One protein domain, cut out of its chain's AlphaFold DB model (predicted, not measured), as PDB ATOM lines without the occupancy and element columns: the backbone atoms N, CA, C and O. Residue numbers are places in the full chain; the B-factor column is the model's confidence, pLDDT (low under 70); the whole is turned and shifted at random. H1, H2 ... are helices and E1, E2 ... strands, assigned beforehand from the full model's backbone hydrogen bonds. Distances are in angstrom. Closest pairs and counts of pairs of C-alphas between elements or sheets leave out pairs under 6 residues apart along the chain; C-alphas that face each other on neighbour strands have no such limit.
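Overview. This is residues 27 to 134 of the 135 residues of an uncharacterized protein of Ewingella americana (UniProt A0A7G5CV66). Two four-stranded sheets lie face to face as a sandwich, their strands crossed at 80 degrees. The longer helix, H1, runs beside the edge strand E5 of one sheet, and its residues 60 to 63 reach the other sheet; the short H2 comes last. The printed part has 108 residues, with named elements in the order E1 E2 E3 E4 H1 E5 E6 E7 E8 H2, of the mixed class, helices and strands. The sheets run E1 - E2 - E3 - E4 and E5 - E6 - E7 - E8, all antiparallel. The whole is compact, with a radius of gyration of the C-alphas of 13.2 A, and rounded, spanning 36 by 32 by 26 A.

Along the chain. Find C-alpha 77 at (44.008, -2.729, -9.420); from there E5, residues 77 to 84, runs 21.2 A. Next come E6, residues 87 to 94, 20.5 A long with a bend of 50 degrees at residue 91, then E7, residues 105 to 109, and E8, residues 119 to 121. Go back to C-alpha 27 at (34.068, -4.573, 4.838) for E1, residues 27 to 29. It is followed by E2, residues 35 to 41, 18.3 A; E3, residues 44 to 49, 16.2 A; and E4, residues 52 to 55. H1, residues 60 to 73, measures 20.2 A, and H2, residues 129 to 133, ends at C-alpha 133 (44.844, 6.447, 1.129).

Arrangement. Look first at E5 and E6, a hairpin: N 80 and O 91 are 2.9 A apart, within hydrogen-bond range. In the next pair of neighbour strands, E6 and E7, N 90 and O 108 are within hydrogen-bond range at 2.8 A, and in the pair E7 and E8, N 107 and O 119 are within hydrogen-bond range at 3.0 A. Each sheet is a meander, each strand the antiparallel neighbour of the one before. In the other, look for N 28 and O 36 of E1 and E2, 2.7 A; N 39 and O 46 of E2 and E3, 3.0 A; and N 47 and O 54 of E3 and E4, 2.9 A. The parts of the two sheets that face each other are 9.8 A centre to centre. The closest C-alphas of E1 and E8, Pro 29 and Cys 121, are 6.1 A apart; those of E4 and E5, Thr 55 and Ile 84, 6.3 A. H1 is on the sheet of E5, with the closest C-alphas, Tyr 67 and Ile 80, 5.5 A apart, and only grazes the sheet of E1. H2 only grazes the sheet of E5 with residues 129 to 131, and is close to but not clearly touching H1, the C-alphas of Lys 64 and Trp 133 being 7.2 A apart. In H1 every O i to N i+4 pair is within hydrogen-bond range; in H2 0 of 1 is, beside 2 of 2 O i to N i+3 pairs.

Size, cuts and confidence. The two C-alphas farthest apart, Asn 42 and Thr 99, are 38.2 A apart. The printed part has no cut, and no link is long. Mean pLDDT of the printed part is 77.4; look for values under 70 at residues 74 to 77, 94 to 105, 110, 112 and 122 to 134.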
ATOM      1  N   THR A  27      35.099  -3.684   4.268       80.75
ATOM      2  CA  THR A  27      34.068  -4.573   4.838       80.75
ATOM      3  C   THR A  27      33.306  -5.205   3.691       80.75
ATOM      4  O   THR A  27      32.916  -4.513   2.764       80.75
ATOM      5  N   CYS A  28      33.088  -6.508   3.736       79.31
ATOM      6  CA  CYS A  28      32.402  -7.193   2.667       79.31
ATOM      7  C   CYS A  28      31.731  -8.476   3.170       79.31
ATOM      8  O   CYS A  28      32.412  -9.318   3.766       79.31
ATOM      9  N   PRO A  29      30.423  -8.649   2.919       80.06
ATOM     10  CA  PRO A  29      29.772  -9.938   3.069       80.06
ATOM     11  C   PRO A  29      30.208 -10.888   1.944       80.06
ATOM     12  O   PRO A  29      30.257 -10.512   0.774       80.06
ATOM     13  N   THR A  30      30.518 -12.130   2.288       78.25
ATOM     14  CA  THR A  30      30.881 -13.173   1.324       78.25
ATOM     15  C   THR A  30      29.648 -13.958   0.872       78.25
ATOM     16  O   THR A  30      28.613 -13.980   1.544       78.25
ATOM     17  N   ASP A  31      29.770 -14.681  -0.242       73.25
ATOM     18  CA  ASP A  31      28.665 -15.467  -0.819       73.25
ATOM     19  C   ASP A  31      28.179 -16.605   0.094       73.25
ATOM     20  O   ASP A  31      27.038 -17.057  -0.005       73.25
ATOM     21  N   ASN A  32      29.038 -17.076   0.999       77.00
ATOM     22  CA  ASN A  32      28.725 -18.111   1.983       77.00
ATOM     23  C   ASN A  32      28.208 -17.550   3.324       77.00
ATOM     24  O   ASN A  32      28.031 -18.320   4.265       77.00
ATOM     25  N   GLY A  33      27.935 -16.242   3.410       79.06
ATOM     26  CA  GLY A  33      27.358 -15.600   4.595       79.06
ATOM     27  C   GLY A  33      28.367 -15.186   5.668       79.06
ATOM     28  O   GLY A  33      27.949 -14.802   6.762       79.06
ATOM     29  N   ASP A  34      29.668 -15.235   5.369       84.62
ATOM     30  CA  ASP A  34      30.702 -14.671   6.235       84.62
ATOM     31  C   ASP A  34      30.803 -13.149   6.035       84.62
ATOM     32  O   ASP A  34      30.284 -12.575   5.077       84.62
ATOM     33  N   ASN A  35      31.490 -12.467   6.949       85.56
ATOM     34  CA  ASN A  35      31.820 -11.051   6.821       85.56
ATOM     35  C   ASN A  35      33.324 -10.837   6.989       85.56
ATOM     36  O   ASN A  35      33.892 -11.166   8.033       85.56
ATOM     37  N   ILE A  36      33.950 -10.252   5.974       85.88
ATOM     38  CA  ILE A  36      35.364  -9.890   5.963       85.88
ATOM     39  C   ILE A  36      35.478  -8.394   6.208       85.88
ATOM     40  O   ILE A  36      34.893  -7.610   5.474       85.88
ATOM     41  N   SER A  37      36.288  -7.962   7.170       87.00
ATOM     42  CA  SER A  37      36.636  -6.551   7.326       87.00
ATOM     43  C   SER A  37      38.128  -6.343   7.537       87.00
ATOM     44  O   SER A  37      38.822  -7.208   8.062       87.00
ATOM     45  N   ALA A  38      38.642  -5.188   7.128       88.38
ATOM     46  CA  ALA A  38      40.005  -4.778   7.428       88.38
ATOM     47  C   ALA A  38      40.023  -3.370   8.015       88.38
ATOM     48  O   ALA A  38      39.318  -2.479   7.545       88.38
ATOM     49  N   GLN A  39      40.838  -3.164   9.044       89.62
ATOM     50  CA  GLN A  39      40.964  -1.880   9.729       89.62
ATOM     51  C   GLN A  39      42.404  -1.626  10.170       89.62
ATOM     52  O   GLN A  39      43.155  -2.556  10.479       89.62
ATOM     53  N   GLU A  40      42.780  -0.353  10.254       89.94
ATOM     54  CA  GLU A  40      44.039   0.043  10.883       89.94
ATOM     55  C   GLU A  40      43.899  -0.068  12.402       89.94
ATOM     56  O   GLU A  40      42.945   0.429  13.002       89.94
ATOM     57  N   ASN A  41      44.852  -0.724  13.054       90.38
ATOM     58  CA  ASN A  41      44.882  -0.804  14.505       90.38
ATOM     59  C   ASN A  41      46.328  -0.869  14.989       90.38
ATOM     60  O   ASN A  41      47.066  -1.777  14.612       90.38
ATOM     61  N   ASN A  42      46.729   0.089  15.825       90.31
ATOM     62  CA  ASN A  42      48.073   0.154  16.407       90.31
ATOM     63  C   ASN A  42      49.199   0.050  15.355       90.31
ATOM     64  O   ASN A  42      50.178  -0.665  15.548       90.31
ATOM     65  N   GLY A  43      49.039   0.732  14.213       91.38
ATOM     66  CA  GLY A  43      50.031   0.739  13.130       91.38
ATOM     67  C   GLY A  43      50.119  -0.563  12.326       91.38
ATOM     68  O   GLY A  43      51.037  -0.716  11.524       91.38
ATOM     69  N   LYS A  44      49.180  -1.491  12.523       95.12
ATOM     70  CA  LYS A  44      49.045  -2.754  11.791       95.12
ATOM     71  C   LYS A  44      47.713  -2.816  11.056       95.12
ATOM     72  O   LYS A  44      46.769  -2.110  11.416       95.12
ATOM     73  N   LEU A  45      47.629  -3.690  10.059       93.56
ATOM     74  CA  LEU A  45      46.356  -4.065   9.460       93.56
ATOM     75  C   LEU A  45      45.760  -5.222  10.266       93.56
ATOM     76  O   LEU A  45      46.409  -6.252  10.453       93.56
ATOM     77  N   LYS A  46      44.527  -5.057  10.745       94.06
ATOM     78  CA  LYS A  46      43.735  -6.151  11.309       94.06
ATOM     79  C   LYS A  46      42.713  -6.604  10.285       94.06
ATOM     80  O   LYS A  46      41.852  -5.813   9.915       94.06
ATOM     81  N   LEU A  47      42.817  -7.859   9.870       92.06
ATOM     82  CA  LEU A  47      41.834  -8.557   9.052       92.06
ATOM     83  C   LEU A  47      40.905  -9.330   9.986       92.06
ATOM     84  O   LEU A  47      41.370 -10.094  10.827       92.06
ATOM     85  N   LYS A  48      39.601  -9.145   9.844       91.56
ATOM     86  CA  LYS A  48      38.579  -9.870  10.584       91.56
ATOM     87  C   LYS A  48      37.750 -10.686   9.606       91.56
ATOM     88  O   LYS A  48      37.343 -10.158   8.578       91.56
ATOM     89  N   ILE A  49      37.516 -11.951   9.929       89.19
ATOM     90  CA  ILE A  49      36.632 -12.846   9.176       89.19
ATOM     91  C   ILE A  49      35.670 -13.434  10.200       89.19
ATOM     92  O   ILE A  49      36.081 -14.172  11.092       89.19
ATOM     93  N   ASN A  50      34.401 -13.033  10.138       87.69
ATOM     94  CA  ASN A  50      33.414 -13.285  11.188       87.69
ATOM     95  C   ASN A  50      33.913 -12.856  12.574       87.69
ATOM     96  O   ASN A  50      33.981 -11.665  12.862       87.69
ATOM     97  N   ASN A  51      34.247 -13.810  13.444       88.06
ATOM     98  CA  ASN A  51      34.729 -13.554  14.801       88.06
ATOM     99  C   ASN A  51      36.252 -13.660  14.924       88.06
ATOM    100  O   ASN A  51      36.810 -13.205  15.925       88.06
ATOM    101  N   ASP A  52      36.926 -14.194  13.907       91.56
ATOM    102  CA  ASP A  52      38.367 -14.388  13.921       91.56
ATOM    103  C   ASP A  52      39.085 -13.109  13.511       91.56
ATOM    104  O   ASP A  52      38.644 -12.376  12.626       91.56
ATOM    105  N   THR A  53      40.198 -12.818  14.184       92.69
ATOM    106  CA  THR A  53      41.014 -11.630  13.930       92.69
ATOM    107  C   THR A  53      42.454 -12.027  13.663       92.69
ATOM    108  O   THR A  53      43.099 -12.689  14.474       92.69
ATOM    109  N   PHE A  54      42.979 -11.531  12.554       93.12
ATOM    110  CA  PHE A  54      44.334 -11.737  12.082       93.12
ATOM    111  C   PHE A  54      45.040 -10.388  11.978       93.12
ATOM    112  O   PHE A  54      44.420  -9.369  11.683       93.12
ATOM    113  N   THR A  55      46.341 -10.358  12.256       94.38
ATOM    114  CA  THR A  55      47.143  -9.123  12.233       94.38
ATOM    115  C   THR A  55      48.273  -9.274  11.230       94.38
ATOM    116  O   THR A  55      48.904 -10.328  11.191       94.38
ATOM    117  N   SER A  56      48.523  -8.229  10.442       95.62
ATOM    118  CA  SER A  56      49.591  -8.225   9.446       95.62
ATOM    119  C   SER A  56      50.990  -8.273  10.061       95.62
ATOM    120  O   SER A  56      51.271  -7.661  11.101       95.62
ATOM    121  N   ASP A  57      51.906  -8.923   9.353       95.25
ATOM    122  CA  ASP A  57      53.323  -8.963   9.697       95.25
ATOM    123  C   ASP A  57      53.986  -7.604   9.423       95.25
ATOM    124  O   ASP A  57      54.823  -7.149  10.204       95.25
ATOM    125  N   GLU A  58      53.559  -6.891   8.379       96.50
ATOM    126  CA  GLU A  58      54.048  -5.562   8.003       96.50
ATOM    127  C   GLU A  58      53.380  -4.443   8.801       96.50
ATOM    128  O   GLU A  58      52.336  -4.629   9.436       96.50
ATOM    129  N   SER A  59      53.992  -3.257   8.793       95.56
ATOM    130  CA  SER A  59      53.329  -2.046   9.276       95.56
ATOM    131  C   SER A  59      52.295  -1.552   8.262       95.56
ATOM    132  O   SER A  59      52.416  -1.774   7.056       95.56
ATOM    133  N   ILE A  60      51.297  -0.807   8.734       92.06
ATOM    134  CA  ILE A  60      50.311  -0.177   7.854       92.06
ATOM    135  C   ILE A  60      50.963   0.813   6.883       92.06
ATOM    136  O   ILE A  60      50.490   0.984   5.764       92.06
ATOM    137  N   SER A  61      52.072   1.443   7.289       92.00
ATOM    138  CA  SER A  61      52.805   2.374   6.432       92.00
ATOM    139  C   SER A  61      53.469   1.659   5.257       92.00
ATOM    140  O   SER A  61      53.470   2.189   4.148       92.00
ATOM    141  N   ASP A  62      54.004   0.457   5.480       94.62
ATOM    142  CA  ASP A  62      54.615  -0.344   4.416       94.62
ATOM    143  C   ASP A  62      53.552  -0.815   3.422       94.62
ATOM    144  O   ASP A  62      53.732  -0.677   2.212       94.62
ATOM    145  N   ILE A  63      52.410  -1.292   3.932       92.50
ATOM    146  CA  ILE A  63      51.272  -1.733   3.113       92.50
ATOM    147  C   ILE A  63      50.755  -0.571   2.249       92.50
ATOM    148  O   ILE A  63      50.568  -0.735   1.042       92.50
ATOM    149  N   LYS A  64      50.606   0.628   2.832       89.19
ATOM    150  CA  LYS A  64      50.245   1.862   2.111       89.19
ATOM    151  C   LYS A  64      51.232   2.177   0.991       89.19
ATOM    152  O   LYS A  64      50.823   2.411  -0.143       89.19
ATOM    153  N   ASN A  65      52.530   2.154   1.286       90.06
ATOM    154  CA  ASN A  65      53.562   2.443   0.292       90.06
ATOM    155  C   ASN A  65      53.505   1.468  -0.899       90.06
ATOM    156  O   ASN A  65      53.553   1.894  -2.053       90.06
ATOM    157  N   GLN A  66      53.331   0.171  -0.632       88.56
ATOM    158  CA  GLN A  66      53.175  -0.840  -1.684       88.56
ATOM    159  C   GLN A  66      51.905  -0.627  -2.519       88.56
ATOM    160  O   GLN A  66      51.948  -0.741  -3.749       88.56
ATOM    161  N   TYR A  67      50.794  -0.259  -1.877       86.25
ATOM    162  CA  TYR A  67      49.549   0.085  -2.563       86.25
ATOM    163  C   TYR A  67      49.738   1.255  -3.541       86.25
ATOM    164  O   TYR A  67      49.352   1.154  -4.707       86.25
ATOM    165  N   PHE A  68      50.402   2.338  -3.124       84.25
ATOM    166  CA  PHE A  68      50.671   3.482  -4.004       84.25
ATOM    167  C   PHE A  68      51.534   3.125  -5.212       84.25
ATOM    168  O   PHE A  68      51.250   3.557  -6.329       84.25
ATOM    169  N   ILE A  69      52.592   2.339  -5.005       82.62
ATOM    170  CA  ILE A  69      53.476   1.908  -6.094       82.62
ATOM    171  C   ILE A  69      52.686   1.082  -7.116       82.62
ATOM    172  O   ILE A  69      52.819   1.296  -8.324       82.62
ATOM    173  N   THR A  70      51.837   0.175  -6.631       78.06
ATOM    174  CA  THR A  70      51.046  -0.734  -7.466       78.06
ATOM    175  C   THR A  70      49.978   0.020  -8.254       78.06
ATOM    176  O   THR A  70      49.949  -0.071  -9.478       78.06
ATOM    177  N   THR A  71      49.178   0.850  -7.586       74.44
ATOM    178  CA  THR A  71      48.089   1.621  -8.216       74.44
ATOM    179  C   THR A  71      48.586   2.706  -9.175       74.44
ATOM    180  O   THR A  71      47.910   3.046 -10.146       74.44
ATOM    181  N   LYS A  72      49.797   3.241  -8.961       76.00
ATOM    182  CA  LYS A  72      50.445   4.153  -9.917       76.00
ATOM    183  C   LYS A  72      50.820   3.447 -11.220       76.00
ATOM    184  O   LYS A  72      50.772   4.073 -12.279       76.00
ATOM    185  N   LYS A  73      51.231   2.180 -11.136       73.50
ATOM    186  CA  LYS A  73      51.610   1.362 -12.293       73.50
ATOM    187  C   LYS A  73      50.382   0.812 -13.015       73.50
ATOM    188  O   LYS A  73      50.382   0.785 -14.241       73.50
ATOM    189  N   ASP A  74      49.369   0.405 -12.261       69.94
ATOM    190  CA  ASP A  74      48.169  -0.231 -12.783       69.94
ATOM    191  C   ASP A  74      46.919   0.314 -12.081       69.94
ATOM    192  O   ASP A  74      46.602  -0.038 -10.943       69.94
ATOM    193  N   ARG A  75      46.229   1.238 -12.758       64.62
ATOM    194  CA  ARG A  75      45.095   1.982 -12.183       64.62
ATOM    195  C   ARG A  75      43.843   1.126 -12.008       64.62
ATOM    196  O   ARG A  75      42.914   1.564 -11.335       64.62
ATOM    197  N   GLU A  76      43.806  -0.054 -12.620       62.84
ATOM    198  CA  GLU A  76      42.659  -0.964 -12.571       62.84
ATOM    199  C   GLU A  76      42.686  -1.876 -11.333       62.84
ATOM    200  O   GLU A  76      41.682  -2.519 -11.017       62.84
ATOM    201  N   TYR A  77      43.807  -1.894 -10.601       65.81
ATOM    202  CA  TYR A  77      44.008  -2.729  -9.420       65.81
ATOM    203  C   TYR A  77      43.964  -1.888  -8.150       65.81
ATOM    204  O   TYR A  77      44.894  -1.147  -7.835       65.81
ATOM    205  N   ARG A  78      42.892  -2.051  -7.372       75.19
ATOM    206  CA  ARG A  78      42.729  -1.434  -6.050       75.19
ATOM    207  C   ARG A  78      42.871  -2.501  -4.976       75.19
ATOM    208  O   ARG A  78      41.922  -2.809  -4.255       75.19
ATOM    209  N   VAL A  79      44.057  -3.100  -4.931       80.12
ATOM    210  CA  VAL A  79      44.377  -4.250  -4.081       80.12
ATOM    211  C   VAL A  79      45.550  -3.909  -3.176       80.12
ATOM    212  O   VAL A  79      46.585  -3.433  -3.645       80.12
ATOM    213  N   ILE A  80      45.410  -4.183  -1.884       85.81
ATOM    214  CA  ILE A  80      46.526  -4.197  -0.941       85.81
ATOM    215  C   ILE A  80      47.091  -5.610  -0.838       85.81
ATOM    216  O   ILE A  80      46.346  -6.588  -0.882       85.81
ATOM    217  N   SER A  81      48.403  -5.719  -0.654       88.56
ATOM    218  CA  SER A  81      49.073  -6.979  -0.332       88.56
ATOM    219  C   SER A  81      49.717  -6.878   1.046       88.56
ATOM    220  O   SER A  81      50.348  -5.866   1.352       88.56
ATOM    221  N   PHE A  82      49.583  -7.922   1.854       92.44
ATOM    222  CA  PHE A  82      50.165  -8.007   3.196       92.44
ATOM    223  C   PHE A  82      50.377  -9.469   3.585       92.44
ATOM    224  O   PHE A  82      49.813 -10.363   2.958       92.44
ATOM    225  N   ASN A  83      51.171  -9.730   4.612       93.31
ATOM    226  CA  ASN A  83      51.431 -11.066   5.122       93.31
ATOM    227  C   ASN A  83      50.769 -11.277   6.486       93.31
ATOM    228  O   ASN A  83      50.665 -10.348   7.283       93.31
ATOM    229  N   ILE A  84      50.326 -12.502   6.769       92.12
ATOM    230  CA  ILE A  84      49.951 -12.954   8.115       92.12
ATOM    231  C   ILE A  84      50.707 -14.250   8.380       92.12
ATOM    232  O   ILE A  84      50.471 -15.255   7.706       92.12
ATOM    233  N   SER A  85      51.577 -14.257   9.395       90.56
ATOM    234  CA  SER A  85      52.401 -15.426   9.733       90.56
ATOM    235  C   SER A  85      53.223 -15.958   8.546       90.56
ATOM    236  O   SER A  85      53.325 -17.172   8.367       90.56
ATOM    237  N   GLY A  86      53.773 -15.065   7.723       89.56
ATOM    238  CA  GLY A  86      54.589 -15.391   6.550       89.56
ATOM    239  C   GLY A  86      53.811 -15.786   5.291       89.56
ATOM    240  O   GLY A  86      54.434 -16.019   4.260       89.56
ATOM    241  N   VAL A  87      52.476 -15.845   5.345       88.81
ATOM    242  CA  VAL A  87      51.624 -16.129   4.179       88.81
ATOM    243  C   VAL A  87      51.124 -14.825   3.574       88.81
ATOM    244  O   VAL A  87      50.570 -14.001   4.299       88.81
ATOM    245  N   LYS A  88      51.255 -14.666   2.252       89.56
ATOM    246  CA  LYS A  88      50.811 -13.469   1.526       89.56
ATOM    247  C   LYS A  88      49.318 -13.509   1.204       89.56
ATOM    248  O   LYS A  88      48.849 -14.425   0.529       89.56
ATOM    249  N   TYR A  89      48.634 -12.441   1.595       88.69
ATOM    250  CA  TYR A  89      47.232 -12.139   1.342       88.69
ATOM    251  C   TYR A  89      47.099 -10.914   0.444       88.69
ATOM    252  O   TYR A  89      47.928 -10.000   0.476       88.69
ATOM    253  N   ASN A  90      46.029 -10.882  -0.341       85.62
ATOM    254  CA  ASN A  90      45.662  -9.733  -1.155       85.62
ATOM    255  C   ASN A  90      44.195  -9.444  -0.945       85.62
ATOM    256  O   ASN A  90      43.382 -10.357  -1.050       85.62
ATOM    257  N   LEU A  91      43.885  -8.189  -0.659       85.62
ATOM    258  CA  LEU A  91      42.536  -7.740  -0.379       85.62
ATOM    259  C   LEU A  91      42.229  -6.513  -1.225       85.62
ATOM    260  O   LEU A  91      42.996  -5.551  -1.220       85.62
ATOM    261  N   GLY A  92      41.112  -6.541  -1.939       79.00
ATOM    262  CA  GLY A  92      40.633  -5.400  -2.709       79.00
ATOM    263  C   GLY A  92      39.878  -5.818  -3.960       79.00
ATOM    264  O   GLY A  92      39.501  -6.981  -4.101       79.00
ATOM    265  N   SER A  93      39.663  -4.859  -4.858       71.75
ATOM    266  CA  SER A  93      38.865  -5.016  -6.073       71.75
ATOM    267  C   SER A  93      39.761  -4.978  -7.324       71.75
ATOM    268  O   SER A  93      40.717  -4.200  -7.404       71.75
ATOM    269  N   PHE A  94      39.495  -5.864  -8.289       67.19
ATOM    270  CA  PHE A  94      40.247  -6.007  -9.549       67.19
ATOM    271  C   PHE A  94      39.268  -6.038 -10.724       67.19
ATOM    272  O   PHE A  94      38.333  -6.839 -10.748       67.19
ATOM    273  N   LYS A  95      39.439  -5.148 -11.708       62.28
ATOM    274  CA  LYS A  95      38.580  -5.175 -12.898       62.28
ATOM    275  C   LYS A  95      39.023  -6.325 -13.788       62.28
ATOM    276  O   LYS A  95      40.199  -6.434 -14.111       62.28
ATOM    277  N   SER A  96      38.089  -7.184 -14.193       57.06
ATOM    278  CA  SER A  96      38.406  -8.235 -15.169       57.06
ATOM    279  C   SER A  96      38.464  -7.685 -16.599       57.06
ATOM    280  O   SER A  96      39.158  -8.239 -17.449       57.06
ATOM    281  N   THR A  97      37.762  -6.574 -16.857       57.31
ATOM    282  CA  THR A  97      37.796  -5.835 -18.124       57.31
ATOM    283  C   THR A  97      37.662  -4.322 -17.888       57.31
ATOM    284  O   THR A  97      37.009  -3.916 -16.919       57.31
ATOM    285  N   PRO A  98      38.199  -3.467 -18.783       55.62
ATOM    286  CA  PRO A  98      38.161  -2.007 -18.620       55.62
ATOM    287  C   PRO A  98      36.747  -1.408 -18.532       55.62
ATOM    288  O   PRO A  98      36.552  -0.338 -17.956       55.62
ATOM    289  N   THR A  99      35.751  -2.093 -19.104       57.00
ATOM    290  CA  THR A  99      34.356  -1.633 -19.212       57.00
ATOM    291  C   THR A  99      33.446  -2.122 -18.085       57.00
ATOM    292  O   THR A  99      32.271  -1.776 -18.077       57.00
ATOM    293  N   GLN A 100      33.947  -2.944 -17.159       59.28
ATOM    294  CA  GLN A 100      33.162  -3.442 -16.029       59.28
ATOM    295  C   GLN A 100      32.858  -2.300 -15.034       59.28
ATOM    296  O   GLN A 100      33.766  -1.526 -14.686       59.28
ATOM    297  N   GLU A 101      31.606  -2.210 -14.559       59.72
ATOM    298  CA  GLU A 101      31.278  -1.464 -13.327       59.72
ATOM    299  C   GLU A 101      32.117  -2.021 -12.162       59.72
ATOM    300  O   GLU A 101      32.526  -3.186 -12.204       59.72
ATOM    301  N   GLU A 102      32.516  -1.160 -11.214       53.53
ATOM    302  CA  GLU A 102      33.612  -1.462 -10.280       53.53
ATOM    303  C   GLU A 102      33.445  -2.830  -9.595       53.53
ATOM    304  O   GLU A 102      32.363  -3.145  -9.158       53.53
ATOM    305  N   PRO A 103      34.489  -3.662  -9.516       62.88
ATOM    306  CA  PRO A 103      34.373  -5.122  -9.480       62.88
ATOM    307  C   PRO A 103      34.191  -5.726  -8.076       62.88
ATOM    308  O   PRO A 103      34.358  -5.038  -7.071       62.88
ATOM    309  N   ASP A 104      33.964  -7.048  -8.017       59.03
ATOM    310  CA  ASP A 104      33.995  -7.844  -6.780       59.03
ATOM    311  C   ASP A 104      35.275  -7.586  -5.980       59.03
ATOM    312  O   ASP A 104      36.386  -7.555  -6.528       59.03
ATOM    313  N   ALA A 105      35.140  -7.490  -4.662       69.50
ATOM    314  CA  ALA A 105      36.291  -7.600  -3.790       69.50
ATOM    315  C   ALA A 105      36.643  -9.075  -3.573       69.50
ATOM    316  O   ALA A 105      35.757  -9.924  -3.506       69.50
ATOM    317  N   LYS A 106      37.929  -9.412  -3.451       71.38
ATOM    318  CA  LYS A 106      38.346 -10.782  -3.110       71.38
ATOM    319  C   LYS A 106      39.511 -10.777  -2.135       71.38
ATOM    320  O   LYS A 106      40.372  -9.895  -2.191       71.38
ATOM    321  N   LEU A 107      39.517 -11.774  -1.254       77.44
ATOM    322  CA  LEU A 107      40.667 -12.131  -0.435       77.44
ATOM    323  C   LEU A 107      41.352 -13.330  -1.090       77.44
ATOM    324  O   LEU A 107      40.762 -14.405  -1.176       77.44
ATOM    325  N   PHE A 108      42.591 -13.137  -1.532       77.88
ATOM    326  CA  PHE A 108      43.389 -14.175  -2.184       77.88
ATOM    327  C   PHE A 108      44.669 -14.478  -1.432       77.88
ATOM    328  O   PHE A 108      45.341 -13.558  -0.953       77.88
ATOM    329  N   THR A 109      45.065 -15.744  -1.460       74.25
ATOM    330  CA  THR A 109      46.314 -16.232  -0.880       74.25
ATOM    331  C   THR A 109      47.252 -16.777  -1.959       74.25
ATOM    332  O   THR A 109      46.814 -17.376  -2.935       74.25
ATOM    333  N   TYR A 110      48.562 -16.527  -1.836       67.88
ATOM    334  CA  TYR A 110      49.564 -16.996  -2.817       67.88
ATOM    335  C   TYR A 110      50.406 -18.190  -2.328       67.88
ATOM    336  O   TYR A 110      51.321 -18.615  -3.031       67.88
ATOM    337  N   ASP A 111      50.114 -18.733  -1.144       74.62
ATOM    338  CA  ASP A 111      50.774 -19.919  -0.586       74.62
ATOM    339  C   ASP A 111      49.747 -21.048  -0.435       74.62
ATOM    340  O   ASP A 111      48.662 -20.837   0.102       74.62
ATOM    341  N   THR A 112      50.096 -22.261  -0.864       63.28
ATOM    342  CA  THR A 112      49.248 -23.455  -0.723       63.28
ATOM    343  C   THR A 112      48.969 -23.842   0.733       63.28
ATOM    344  O   THR A 112      48.044 -24.604   0.989       63.28
ATOM    345  N   ASN A 113      49.758 -23.339   1.689       70.31
ATOM    346  CA  ASN A 113      49.573 -23.552   3.128       70.31
ATOM    347  C   ASN A 113      48.784 -22.425   3.802       70.31
ATOM    348  O   ASN A 113      48.909 -22.216   5.015       70.31
ATOM    349  N   ALA A 114      48.014 -21.654   3.033       71.94
ATOM    350  CA  ALA A 114      47.233 -20.570   3.586       71.94
ATOM    351  C   ALA A 114      46.317 -21.057   4.714       71.94
ATOM    352  O   ALA A 114      45.521 -21.981   4.565       71.94
ATOM    353  N   LYS A 115      46.450 -20.412   5.876       76.50
ATOM    354  CA  LYS A 115      45.631 -20.711   7.059       76.50
ATOM    355  C   LYS A 115      44.196 -20.204   6.912       76.50
ATOM    356  O   LYS A 115      43.326 -20.639   7.656       76.50
ATOM    357  N   ILE A 116      43.979 -19.270   5.993       75.94
ATOM    358  CA  ILE A 116      42.681 -18.694   5.660       75.94
ATOM    359  C   ILE A 116      42.411 -19.065   4.194       75.94
ATOM    360  O   ILE A 116      43.284 -18.802   3.365       75.94
ATOM    361  N   PRO A 117      41.264 -19.686   3.865       75.06
ATOM    362  CA  PRO A 117      40.935 -20.036   2.486       75.06
ATOM    363  C   PRO A 117      40.670 -18.785   1.634       75.06
ATOM    364  O   PRO A 117      40.491 -17.685   2.159       75.06
ATOM    365  N   ASP A 118      40.639 -18.947   0.313       79.44
ATOM    366  CA  ASP A 118      40.274 -17.860  -0.595       79.44
ATOM    367  C   ASP A 118      38.780 -17.525  -0.457       79.44
ATOM    368  O   ASP A 118      37.934 -18.422  -0.413       79.44
ATOM    369  N   TYR A 119      38.451 -16.231  -0.434       75.69
ATOM    370  CA  TYR A 119      37.072 -15.755  -0.332       75.69
ATOM    371  C   TYR A 119      36.714 -14.815  -1.477       75.69
ATOM    372  O   TYR A 119      37.451 -13.878  -1.806       75.69
ATOM    373  N   ILE A 120      35.528 -15.054  -2.037       74.25
ATOM    374  CA  ILE A 120      34.880 -14.189  -3.019       74.25
ATOM    375  C   ILE A 120      33.727 -13.453  -2.347       74.25
ATOM    376  O   ILE A 120      33.071 -13.970  -1.442       74.25
ATOM    377  N   CYS A 121      33.548 -12.213  -2.766       73.00
ATOM    378  CA  CYS A 121      32.786 -11.219  -2.054       73.00
ATOM    379  C   CYS A 121      31.904 -10.479  -3.068       73.00
ATOM    380  O   CYS A 121      32.433  -9.811  -3.959       73.00
ATOM    381  N   SER A 122      30.579 -10.633  -2.958       57.12
ATOM    382  CA  SER A 122      29.605 -10.014  -3.866       57.12
ATOM    383  C   SER A 122      29.349  -8.548  -3.493       57.12
ATOM    384  O   SER A 122      28.758  -8.260  -2.459       57.12
ATOM    385  N   PHE A 123      29.816  -7.644  -4.359       59.00
ATOM    386  CA  PHE A 123      29.535  -6.204  -4.494       59.00
ATOM    387  C   PHE A 123      29.017  -5.360  -3.309       59.00
ATOM    388  O   PHE A 123      27.885  -5.483  -2.843       59.00
ATOM    389  N   GLY A 124      29.787  -4.298  -3.050       45.84
ATOM    390  CA  GLY A 124      29.303  -2.967  -2.685       45.84
ATOM    391  C   GLY A 124      30.441  -1.953  -2.855       45.84
ATOM    392  O   GLY A 124      31.433  -2.034  -2.132       45.84
ATOM    393  N   GLU A 125      30.310  -0.999  -3.793       43.50
ATOM    394  CA  GLU A 125      31.244   0.136  -4.013       43.50
ATOM    395  C   GLU A 125      31.581   0.898  -2.715       43.50
ATOM    396  O   GLU A 125      32.593   1.588  -2.611       43.50
ATOM    397  N   GLU A 126      30.748   0.738  -1.692       45.94
ATOM    398  CA  GLU A 126      30.792   1.468  -0.434       45.94
ATOM    399  C   GLU A 126      31.976   1.099   0.477       45.94
ATOM    400  O   GLU A 126      32.195   1.785   1.477       45.94
ATOM    401  N   VAL A 127      32.756   0.048   0.170       50.56
ATOM    402  CA  VAL A 127      33.753  -0.449   1.132       50.56
ATOM    403  C   VAL A 127      35.123  -0.848   0.606       50.56
ATOM    404  O   VAL A 127      35.920  -1.372   1.375       50.56
ATOM    405  N   ASN A 128      35.491  -0.535  -0.634       56.72
ATOM    406  CA  ASN A 128      36.912  -0.564  -0.999       56.72
ATOM    407  C   ASN A 128      37.559   0.809  -0.757       56.72
ATOM    408  O   ASN A 128      37.970   1.502  -1.684       56.72
ATOM    409  N   ASN A 129      37.617   1.237   0.509       55.34
ATOM    410  CA  ASN A 129      37.998   2.605   0.864       55.34
ATOM    411  C   ASN A 129      39.515   2.785   1.062       55.34
ATOM    412  O   ASN A 129      39.956   3.692   1.775       55.34
ATOM    413  N   PHE A 130      40.341   1.982   0.375       63.31
ATOM    414  CA  PHE A 130      41.758   2.324   0.164       63.31
ATOM    415  C   PHE A 130      41.910   3.617  -0.651       63.31
ATOM    416  O   PHE A 130      42.999   4.175  -0.746       63.31
ATOM    417  N   ASP A 131      40.814   4.145  -1.199       55.31
ATOM    418  CA  ASP A 131      40.744   5.491  -1.755       55.31
ATOM    419  C   ASP A 131      40.998   6.580  -0.715       55.31
ATOM    420  O   ASP A 131      41.571   7.601  -1.070       55.31
ATOM    421  N   SER A 132      40.707   6.345   0.568       58.06
ATOM    422  CA  SER A 132      41.139   7.242   1.653       58.06
ATOM    423  C   SER A 132      42.662   7.320   1.802       58.06
ATOM    424  O   SER A 132      43.182   8.241   2.432       58.06
ATOM    425  N   TRP A 133      43.396   6.363   1.227       67.06
ATOM    426  CA  TRP A 133      44.844   6.447   1.129       67.06
ATOM    427  C   TRP A 133      45.271   7.306  -0.062       67.06
ATOM    428  O   TRP A 133      46.408   7.746  -0.067       67.06
ATOM    429  N   LYS A 134      44.410   7.623  -1.039       56.28
ATOM    430  CA  LYS A 134      44.763   8.553  -2.121       56.28
ATOM    431  C   LYS A 134      45.036   9.941  -1.536       56.28
ATOM    432  O   LYS A 134      44.171  10.522  -0.887       56.28
TER     433      LYS A 134